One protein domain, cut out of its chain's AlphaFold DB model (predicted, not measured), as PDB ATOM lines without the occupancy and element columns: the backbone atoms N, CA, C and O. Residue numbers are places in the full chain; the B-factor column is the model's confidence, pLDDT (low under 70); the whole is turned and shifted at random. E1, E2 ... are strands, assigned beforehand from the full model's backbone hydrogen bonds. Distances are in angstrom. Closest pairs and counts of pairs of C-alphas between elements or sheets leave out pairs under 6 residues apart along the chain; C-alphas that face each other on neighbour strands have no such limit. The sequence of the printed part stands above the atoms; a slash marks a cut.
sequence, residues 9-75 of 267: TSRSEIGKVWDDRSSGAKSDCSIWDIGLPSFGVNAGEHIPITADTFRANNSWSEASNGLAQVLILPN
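AT A GLANCE: This is residues 9 to 75 of the 267 residues of the protein "Duf946 domain-containing protein" of Rutstroemia sp. NJR-2017a BVV2 (UniProt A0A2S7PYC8). This is a thin rod made of two small three-stranded sheets set end to end, one built of E2, E3 and E5, the other of E1, E6 and E4. The hairpin of E2 and E3 lies in the first sheet and its loop reaches one tip of the rod at Gly 24, while the link from E3 to E4 loops round at the far end; the links E1 to E2, E3 to E4, E4 to E5 and E5 to E6 each pass from one sheet to the other. The printed part has 67 residues with six named strands, E1 to E6 in that order, and no named helix; the class is all strand, strands being the one kind of named element, though they hold 28 of the 67 residues, under half. The sheets run E2, E3, E5, antiparallel throughout, and E1, E6, E4, where E6 and E4 are antiparallel and E1 meets E6 only at a point. The whole is loose, with a radius of gyration of the C-alphas of 14.4 A, and spans 48 by 17 by 16 A.

HOW THE PARTS SIT: Begin at E1, residues 9 to 11, an edge strand that runs on into E2, residues 14 to 19, across a break of 2 residues at 73 degrees. E3, residues 30 to 34, comes back beside E2 as its antiparallel neighbour, with 151 degrees between their directions, and the two form a hairpin. Look there for N 31 and O 18, within hydrogen-bond range at 2.8 A, and N 33 and O 15, also at 2.8 A. Next along the chain is E4, residues 46 to 49, apart from E3 and from E2. Then comes E5, residues 54 to 57, the antiparallel neighbour of E3 at 146 degrees. N 55 and O 32 are within hydrogen-bond range at 2.8 A, and N 30 and O 57 at 3.0 A. E3 is the inner strand of this sheet, with E2 and E5 as its edge strands. The last strand, E6, residues 69 to 74, is antiparallel to E4 at 134 degrees; find N 73 and O 47 at 2.8 A, within hydrogen-bond range. E6 meets E1 only at a point, where the C-alphas of Thr 9 and Gln 69 face each other at 5.3 A. Between the two sheets, the closest C-alphas of E3 and E6 are those of Ile 34 and Gln 69, 7.6 A apart. E2 and E6 are apart, and so are E1 and E5.

IN THESE COORDINATES: Find C-alpha 9 at (-29.194, 11.038, 167.236), where E1 begins; it runs through residue 11. E2 covers residues 14 to 19 and measures 13.9 A from first to last C-alpha. E3 starts with C-alpha 30 at (-47.468, 24.007, 174.334) and runs 13.0 A to C-alpha 34. E4, residues 46 to 49, measures 9.7 A, and E5, residues 54 to 57, measures 10.0 A. E6 runs 15.8 A from Gln 69 to C-alpha 74 at (-22.746, 10.977, 157.201).

THE WHOLE: The two C-alphas farthest apart are those of Gly 24 and Glu 45, at 48.2 A, while the C-alphas of Thr 9 and Asn 75, the first and last printed, are 15.0 A apart. The printed part has no cut. The links E3 to E4 and E5 to E6 are long, with 11 residues each; E2 to E3 is short, and E1 to E2 and E4 to E5 are tight. The mean pLDDT of the printed part is 77.1, and the model's confidence is under 70 in residues 9 to 14 and residues 37 to 44.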
ATOM      1  N   THR A   9     -28.309   9.982 166.713       42.97
ATOM      2  CA  THR A   9     -29.194  11.038 167.236       42.97
ATOM      3  C   THR A   9     -28.429  11.940 168.198       42.97
ATOM      4  O   THR A   9     -27.698  11.440 169.053       42.97
ATOM      5  N   SER A  10     -28.643  13.249 168.120       50.41
ATOM      6  CA  SER A  10     -28.036  14.263 169.000       50.41
ATOM      7  C   SER A  10     -29.101  15.154 169.647       50.41
ATOM      8  O   SER A  10     -30.168  15.339 169.067       50.41
ATOM      9  N   ARG A  11     -28.815  15.693 170.844       52.06
ATOM     10  CA  ARG A  11     -29.740  16.545 171.619       52.06
ATOM     11  C   ARG A  11     -29.872  17.935 170.995       52.06
ATOM     12  O   ARG A  11     -28.860  18.601 170.820       52.06
ATOM     13  N   SER A  12     -31.094  18.365 170.716       58.44
ATOM     14  CA  SER A  12     -31.431  19.662 170.115       58.44
ATOM     15  C   SER A  12     -31.726  20.762 171.140       58.44
ATOM     16  O   SER A  12     -32.172  20.475 172.253       58.44
ATOM     17  N   GLU A  13     -31.569  22.021 170.731       59.72
ATOM     18  CA  GLU A  13     -32.152  23.182 171.422       59.72
ATOM     19  C   GLU A  13     -33.656  23.277 171.111       59.72
ATOM     20  O   GLU A  13     -34.075  22.922 170.011       59.72
ATOM     21  N   ILE A  14     -34.482  23.694 172.076       64.94
ATOM     22  CA  ILE A  14     -35.945  23.719 171.936       64.94
ATOM     23  C   ILE A  14     -36.477  25.151 172.106       64.94
ATOM     24  O   ILE A  14     -36.220  25.802 173.115       64.94
ATOM     25  N   GLY A  15     -37.242  25.647 171.125       74.94
ATOM     26  CA  GLY A  15     -37.855  26.986 171.145       74.94
ATOM     27  C   GLY A  15     -39.383  26.927 171.195       74.94
ATOM     28  O   GLY A  15     -39.985  26.120 170.493       74.94
ATOM     29  N   LYS A  16     -40.052  27.759 172.010       82.19
ATOM     30  CA  LYS A  16     -41.530  27.772 172.059       82.19
ATOM     31  C   LYS A  16     -42.096  28.380 170.778       82.19
ATOM     32  O   LYS A  16     -41.848  29.547 170.491       82.19
ATOM     33  N   VAL A  17     -42.919  27.612 170.074       87.94
ATOM     34  CA  VAL A  17     -43.602  28.048 168.847       87.94
ATOM     35  C   VAL A  17     -44.997  28.563 169.167       87.94
ATOM     36  O   VAL A  17     -45.451  29.550 168.594       87.94
ATOM     37  N   TRP A  18     -45.689  27.896 170.094       90.44
ATOM     38  CA  TRP A  18     -47.073  28.211 170.433       90.44
ATOM     39  C   TRP A  18     -47.458  27.672 171.818       90.44
ATOM     40  O   TRP A  18     -46.909  26.667 172.273       90.44
ATOM     41  N   ASP A  19     -48.419  28.313 172.485       90.88
ATOM     42  CA  ASP A  19     -49.129  27.742 173.632       90.88
ATOM     43  C   ASP A  19     -50.609  28.148 173.662       90.88
ATOM     44  O   ASP A  19     -51.037  29.086 172.985       90.88
ATOM     45  N   ASP A  20     -51.402  27.396 174.425       91.88
ATOM     46  CA  ASP A  20     -52.860  27.490 174.431       91.88
ATOM     47  C   ASP A  20     -53.452  28.355 175.555       91.88
ATOM     48  O   ASP A  20     -54.672  28.335 175.752       91.88
ATOM     49  N   ARG A  21     -52.633  29.166 176.244       88.12
ATOM     50  CA  ARG A  21     -53.018  29.969 177.431       88.12
ATOM     51  C   ARG A  21     -54.263  30.839 177.252       88.12
ATOM     52  O   ARG A  21     -54.958  31.122 178.223       88.12
ATOM     53  N   SER A  22     -54.547  31.253 176.021       87.31
ATOM     54  CA  SER A  22     -55.679  32.123 175.673       87.31
ATOM     55  C   SER A  22     -56.685  31.454 174.733       87.31
ATOM     56  O   SER A  22     -57.511  32.133 174.128       87.31
ATOM     57  N   SER A  23     -56.622  30.130 174.582       88.12
ATOM     58  CA  SER A  23     -57.495  29.379 173.669       88.12
ATOM     59  C   SER A  23     -58.907  29.141 174.222       88.12
ATOM     60  O   SER A  23     -59.821  28.836 173.460       88.12
ATOM     61  N   GLY A  24     -59.092  29.248 175.545       87.50
ATOM     62  CA  GLY A  24     -60.328  28.854 176.232       87.50
ATOM     63  C   GLY A  24     -60.497  27.337 176.401       87.50
ATOM     64  O   GLY A  24     -61.543  26.890 176.882       87.50
ATOM     65  N   ALA A  25     -59.494  26.539 176.018       87.31
ATOM     66  CA  ALA A  25     -59.475  25.099 176.248       87.31
ATOM     67  C   ALA A  25     -59.340  24.763 177.747       87.31
ATOM     68  O   ALA A  25     -58.825  25.545 178.542       87.31
ATOM     69  N   LYS A  26     -59.819  23.574 178.137       88.75
ATOM     70  CA  LYS A  26     -59.697  23.034 179.510       88.75
ATOM     71  C   LYS A  26     -58.459  22.148 179.705       88.75
ATOM     72  O   LYS A  26     -58.359  21.443 180.707       88.75
ATOM     73  N   SER A  27     -57.583  22.118 178.715       87.00
ATOM     74  CA  SER A  27     -56.325  21.381 178.700       87.00
ATOM     75  C   SER A  27     -55.199  22.379 178.508       87.00
ATOM     76  O   SER A  27     -55.437  23.384 177.849       87.00
ATOM     77  N   ASP A  28     -54.013  22.059 179.020       90.88
ATOM     78  CA  ASP A  28     -52.805  22.835 178.758       90.88
ATOM     79  C   ASP A  28     -51.994  22.159 177.650       90.88
ATOM     80  O   ASP A  28     -51.740  20.949 177.689       90.88
ATOM     81  N   CYS A  29     -51.546  22.950 176.686       91.25
ATOM     82  CA  CYS A  29     -50.729  22.511 175.571       91.25
ATOM     83  C   CYS A  29     -49.717  23.594 175.200       91.25
ATOM     84  O   CYS A  29     -50.036  24.777 175.065       91.25
ATOM     85  N   SER A  30     -48.474  23.180 174.991       90.75
ATOM     86  CA  SER A  30     -47.468  24.007 174.334       90.75
ATOM     87  C   SER A  30     -46.737  23.208 173.268       90.75
ATOM     88  O   SER A  30     -46.508  22.008 173.425       90.75
ATOM     89  N   ILE A  31     -46.393  23.875 172.171       90.00
ATOM     90  CA  ILE A  31     -45.679  23.311 171.028       90.00
ATOM     91  C   ILE A  31     -44.313  23.971 170.964       90.00
ATOM     92  O   ILE A  31     -44.198  25.201 170.998       90.00
ATOM     93  N   TRP A  32     -43.287  23.140 170.851       87.62
ATOM     94  CA  TRP A  32     -41.907  23.576 170.817       87.62
ATOM     95  C   TRP A  32     -41.174  22.988 169.617       87.62
ATOM     96  O   TRP A  32     -41.386  21.826 169.277       87.62
ATOM     97  N   ASP A  33     -40.329  23.791 168.988       85.50
ATOM     98  CA  ASP A  33     -39.489  23.404 167.861       85.50
ATOM     99  C   ASP A  33     -38.319  22.532 168.325       85.50
ATOM    100  O   ASP A  33     -37.784  22.742 169.415       85.50
ATOM    101  N   ILE A  34     -37.928  21.557 167.511       81.50
ATOM    102  CA  ILE A  34     -36.738  20.729 167.716       81.50
ATOM    103  C   ILE A  34     -35.637  21.315 166.833       81.50
ATOM    104  O   ILE A  34     -35.549  21.015 165.645       81.50
ATOM    105  N   GLY A  35     -34.792  22.153 167.429       75.50
ATOM    106  CA  GLY A  35     -33.682  22.806 166.746       75.50
ATOM    107  C   GLY A  35     -32.509  21.874 166.444       75.50
ATOM    108  O   GLY A  35     -32.513  20.675 166.720       75.50
ATOM    109  N   LEU A  36     -31.439  22.436 165.892       73.12
ATOM    110  CA  LEU A  36     -30.181  21.712 165.758       73.12
ATOM    111  C   LEU A  36     -29.415  21.726 167.092       73.12
ATOM    112  O   LEU A  36     -29.527  22.675 167.866       73.12
ATOM    113  N   PRO A  37     -28.622  20.688 167.396       67.38
ATOM    114  CA  PRO A  37     -27.630  20.773 168.457       67.38
ATOM    115  C   PRO A  37     -26.600  21.843 168.109       67.38
ATOM    116  O   PRO A  37     -26.201  21.964 166.948       67.38
ATOM    117  N   SER A  38     -26.081  22.539 169.116       59.62
ATOM    118  CA  SER A  38     -24.889  23.365 168.960       59.62
ATOM    119  C   SER A  38     -23.663  22.478 168.722       59.62
ATOM    120  O   SER A  38     -22.974  22.037 169.641       59.62
ATOM    121  N   PHE A  39     -23.370  22.193 167.455       55.03
ATOM    122  CA  PHE A  39     -22.046  21.723 167.067       55.03
ATOM    123  C   PHE A  39     -21.176  22.952 166.833       55.03
ATOM    124  O   PHE A  39     -21.548  23.856 166.090       55.03
ATOM    125  N   GLY A  40     -20.015  23.010 167.488       49.06
ATOM    126  CA  GLY A  40     -19.013  24.021 167.159       49.06
ATOM    127  C   GLY A  40     -18.648  23.969 165.669       49.06
ATOM    128  O   GLY A  40     -18.872  22.963 165.003       49.06
ATOM    129  N   VAL A  41     -18.029  25.038 165.166       46.44
ATOM    130  CA  VAL A  41     -17.651  25.295 163.752       46.44
ATOM    131  C   VAL A  41     -16.865  24.154 163.064       46.44
ATOM    132  O   VAL A  41     -16.665  24.160 161.851       46.44
ATOM    133  N   ASN A  42     -16.433  23.144 163.817       51.50
ATOM    134  CA  ASN A  42     -15.817  21.931 163.307       51.50
ATOM    135  C   ASN A  42     -16.895  20.934 162.873       51.50
ATOM    136  O   ASN A  42     -17.204  19.977 163.584       51.50
ATOM    137  N   ALA A  43     -17.450  21.166 161.684       55.12
ATOM    138  CA  ALA A  43     -18.220  20.165 160.961       55.12
ATOM    139  C   ALA A  43     -17.418  18.855 160.917       55.12
ATOM    140  O   ALA A  43     -16.316  18.814 160.379       55.12
ATOM    141  N   GLY A  44     -17.918  17.799 161.549       66.81
ATOM    142  CA  GLY A  44     -17.292  16.484 161.480       66.81
ATOM    143  C   GLY A  44     -17.672  15.757 160.191       66.81
ATOM    144  O   GLY A  44     -18.288  16.313 159.281       66.81
ATOM    145  N   GLU A  45     -17.422  14.451 160.164       75.88
ATOM    146  CA  GLU A  45     -17.985  13.542 159.153       75.88
ATOM    147  C   GLU A  45     -19.508  13.363 159.281       75.88
ATOM    148  O   GLU A  45     -20.087  12.501 158.630       75.88
ATOM    149  N   HIS A  46     -20.164  14.138 160.139       77.94
ATOM    150  CA  HIS A  46     -21.544  13.969 160.555       77.94
ATOM    151  C   HIS A  46     -22.200  15.344 160.635       77.94
ATOM    152  O   HIS A  46     -21.768  16.193 161.414       77.94
ATOM    153  N   ILE A  47     -23.225  15.560 159.815       77.69
ATOM    154  CA  ILE A  47     -23.968  16.817 159.735       77.69
ATOM    155  C   ILE A  47     -25.370  16.577 160.290       77.69
ATOM    156  O   ILE A  47     -26.093  15.748 159.730       77.69
ATOM    157  N   PRO A  48     -25.785  17.265 161.363       77.38
ATOM    158  CA  PRO A  48     -27.172  17.199 161.790       77.38
ATOM    159  C   PRO A  48     -28.054  17.914 160.762       77.38
ATOM    160  O   PRO A  48     -27.665  18.925 160.178       77.38
ATOM    161  N   ILE A  49     -29.254  17.399 160.547       75.94
ATOM    162  CA  ILE A  49     -30.249  18.047 159.695       75.94
ATOM    163  C   ILE A  49     -31.515  18.305 160.502       75.94
ATOM    164  O   ILE A  49     -31.943  17.449 161.279       75.94
ATOM    165  N   THR A  50     -32.117  19.483 160.315       73.81
ATOM    166  CA  THR A  50     -33.462  19.727 160.833       73.81
ATOM    167  C   THR A  50     -34.422  18.776 160.137       73.81
ATOM    168  O   THR A  50     -34.274  18.476 158.948       73.81
ATOM    169  N   ALA A  51     -35.407  18.310 160.889       70.50
ATOM    170  CA  ALA A  51     -36.569  17.632 160.340       70.50
ATOM    171  C   ALA A  51     -37.823  18.526 160.400       70.50
ATOM    172  O   ALA A  51     -38.909  18.037 160.102       70.50
ATOM    173  N   ASP A  52     -37.674  19.798 160.806       74.62
ATOM    174  CA  ASP A  52     -38.768  20.745 161.081       74.62
ATOM    175  C   ASP A  52     -39.860  20.107 161.957       74.62
ATOM    176  O   ASP A  52     -41.065  20.197 161.706       74.62
ATOM    177  N   THR A  53     -39.410  19.357 162.965       80.31
ATOM    178  CA  THR A  53     -40.265  18.585 163.865       80.31
ATOM    179  C   THR A  53     -40.555  19.357 165.135       80.31
ATOM    180  O   THR A  53     -39.699  20.063 165.653       80.31
ATOM    181  N   PHE A  54     -41.729  19.119 165.712       87.12
ATOM    182  CA  PHE A  54     -42.147  19.767 166.947       87.12
ATOM    183  C   PHE A  54     -42.432  18.745 168.034       87.12
ATOM    184  O   PHE A  54     -42.839  17.609 167.767       87.12
ATOM    185  N   ARG A  55     -42.299  19.184 169.282       86.94
ATOM    186  CA  ARG A  55     -42.741  18.432 170.447       86.94
ATOM    187  C   ARG A  55     -43.839  19.187 171.178       86.94
ATOM    188  O   ARG A  55     -43.679  20.346 171.548       86.94
ATOM    189  N   ALA A  56     -44.947  18.495 171.419       88.69
ATOM    190  CA  ALA A  56     -46.003  18.988 172.287       88.69
ATOM    191  C   ALA A  56     -45.725  18.616 173.752       88.69
ATOM    192  O   ALA A  56     -45.186  17.541 174.042       88.69
ATOM    193  N   ASN A  57     -46.128  19.490 174.669       90.12
ATOM    194  CA  ASN A  57     -46.133  19.249 176.106       90.12
ATOM    195  C   ASN A  57     -47.533  19.525 176.665       90.12
ATOM    196  O   ASN A  57     -48.163  20.505 176.279       90.12
ATOM    197  N   ASN A  58     -47.998  18.698 177.601       89.56
ATOM    198  CA  ASN A  58     -49.301  18.841 178.267       89.56
ATOM    199  C   ASN A  58     -49.260  19.842 179.441       89.56
ATOM    200  O   ASN A  58     -49.904  19.655 180.471       89.56
ATOM    201  N   SER A  59     -48.425  20.867 179.304       89.38
ATOM    202  CA  SER A  59     -48.267  21.998 180.215       89.38
ATOM    203  C   SER A  59     -47.692  23.171 179.417       89.38
ATOM    204  O   SER A  59     -47.225  22.987 178.292       89.38
ATOM    205  N   TRP A  60     -47.632  24.371 179.994       87.25
ATOM    206  CA  TRP A  60     -46.987  25.528 179.344       87.25
ATOM    207  C   TRP A  60     -45.464  25.602 179.523       87.25
ATOM    208  O   TRP A  60     -44.850  26.594 179.108       87.25
ATOM    209  N   SER A  61     -44.878  24.598 180.180       87.44
ATOM    210  CA  SER A  61     -43.438  24.487 180.428       87.44
ATOM    211  C   SER A  61     -42.706  23.855 179.241       87.44
ATOM    212  O   SER A  61     -43.335  23.226 178.386       87.44
ATOM    213  N   GLU A  62     -41.384  24.041 179.180       83.69
ATOM    214  CA  GLU A  62     -40.529  23.469 178.131       83.69
ATOM    215  C   GLU A  62     -40.747  21.960 178.002       83.69
ATOM    216  O   GLU A  62     -40.806  21.232 178.998       83.69
ATOM    217  N   ALA A  63     -40.923  21.489 176.765       82.38
ATOM    218  CA  ALA A  63     -40.977  20.062 176.496       82.38
ATOM    219  C   ALA A  63     -39.632  19.423 176.878       82.38
ATOM    220  O   ALA A  63     -38.580  20.018 176.708       82.38
ATOM    221  N   SER A  64     -39.639  18.189 177.385       81.00
ATOM    222  CA  SER A  64     -38.382  17.518 177.739       81.00
ATOM    223  C   SER A  64     -37.431  17.428 176.528       81.00
ATOM    224  O   SER A  64     -37.809  16.926 175.472       81.00
ATOM    225  N   ASN A  65     -36.163  17.806 176.691       73.69
ATOM    226  CA  ASN A  65     -35.175  17.712 175.600       73.69
ATOM    227  C   ASN A  65     -34.673  16.271 175.380       73.69
ATOM    228  O   ASN A  65     -34.009  15.972 174.393       73.69
ATOM    229  N   GLY A  66     -35.009  15.337 176.280       72.44
ATOM    230  CA  GLY A  66     -34.493  13.964 176.260       72.44
ATOM    231  C   GLY A  66     -34.990  13.085 175.106       72.44
ATOM    232  O   GLY A  66     -34.334  12.097 174.799       72.44
ATOM    233  N   LEU A  67     -36.115  13.435 174.468       73.06
ATOM    234  CA  LEU A  67     -36.627  12.732 173.275       73.06
ATOM    235  C   LEU A  67     -36.539  13.588 172.006       73.06
ATOM    236  O   LEU A  67     -37.073  13.202 170.972       73.06
ATOM    237  N   ALA A  68     -35.915  14.761 172.091       76.75
ATOM    238  CA  ALA A  68     -35.729  15.633 170.948       76.75
ATOM    239  C   ALA A  68     -34.455  15.183 170.221       76.75
ATOM    240  O   ALA A  68     -33.335  15.376 170.700       76.75
ATOM    241  N   GLN A  69     -34.662  14.446 169.132       74.81
ATOM    242  CA  GLN A  69     -33.617  13.806 168.346       74.81
ATOM    243  C   GLN A  69     -33.683  14.320 166.914       74.81
ATOM    244  O   GLN A  69     -34.752  14.331 166.309       74.81
ATOM    245  N   VAL A  70     -32.529  14.696 166.371       77.00
ATOM    246  CA  VAL A  70     -32.376  15.050 164.956       77.00
ATOM    247  C   VAL A  70     -31.621  13.962 164.207       77.00
ATOM    248  O   VAL A  70     -30.821  13.227 164.796       77.00
ATOM    249  N   LEU A  71     -31.870  13.873 162.900       78.62
ATOM    250  CA  LEU A  71     -31.122  12.987 162.018       78.62
ATOM    251  C   LEU A  71     -29.704  13.524 161.832       78.62
ATOM    252  O   LEU A  71     -29.495  14.725 161.660       78.62
ATOM    253  N   ILE A  72     -28.735  12.614 161.814       78.75
ATOM    254  CA  ILE A  72     -27.342  12.917 161.502       78.75
ATOM    255  C   ILE A  72     -26.990  12.249 160.174       78.75
ATOM    256  O   ILE A  72     -27.041  11.025 160.052       78.75
ATOM    257  N   LEU A  73     -26.617  13.056 159.183       79.88
ATOM    258  CA  LEU A  73     -26.159  12.590 157.882       79.88
ATOM    259  C   LEU A  73     -24.641  12.376 157.881       79.88
ATOM    260  O   LEU A  73     -23.897  13.315 158.174       79.88
ATOM    261  N   PRO A  74     -24.157  11.184 157.487       82.50
ATOM    262  CA  PRO A  74     -22.746  10.977 157.201       82.50
ATOM    263  C   PRO A  74     -22.304  11.814 155.994       82.50
ATOM    264  O   PRO A  74     -22.875  11.718 154.909       82.50
ATOM    265  N   ASN A  75     -21.251  12.601 156.171       80.56
ATOM    266  CA  ASN A  75     -20.609  13.413 155.149       80.56
ATOM    267  C   ASN A  75     -19.074  13.274 155.250       80.56
ATOM    268  O   ASN A  75     -18.393  14.184 155.727       80.56
TER     269      ASN A  75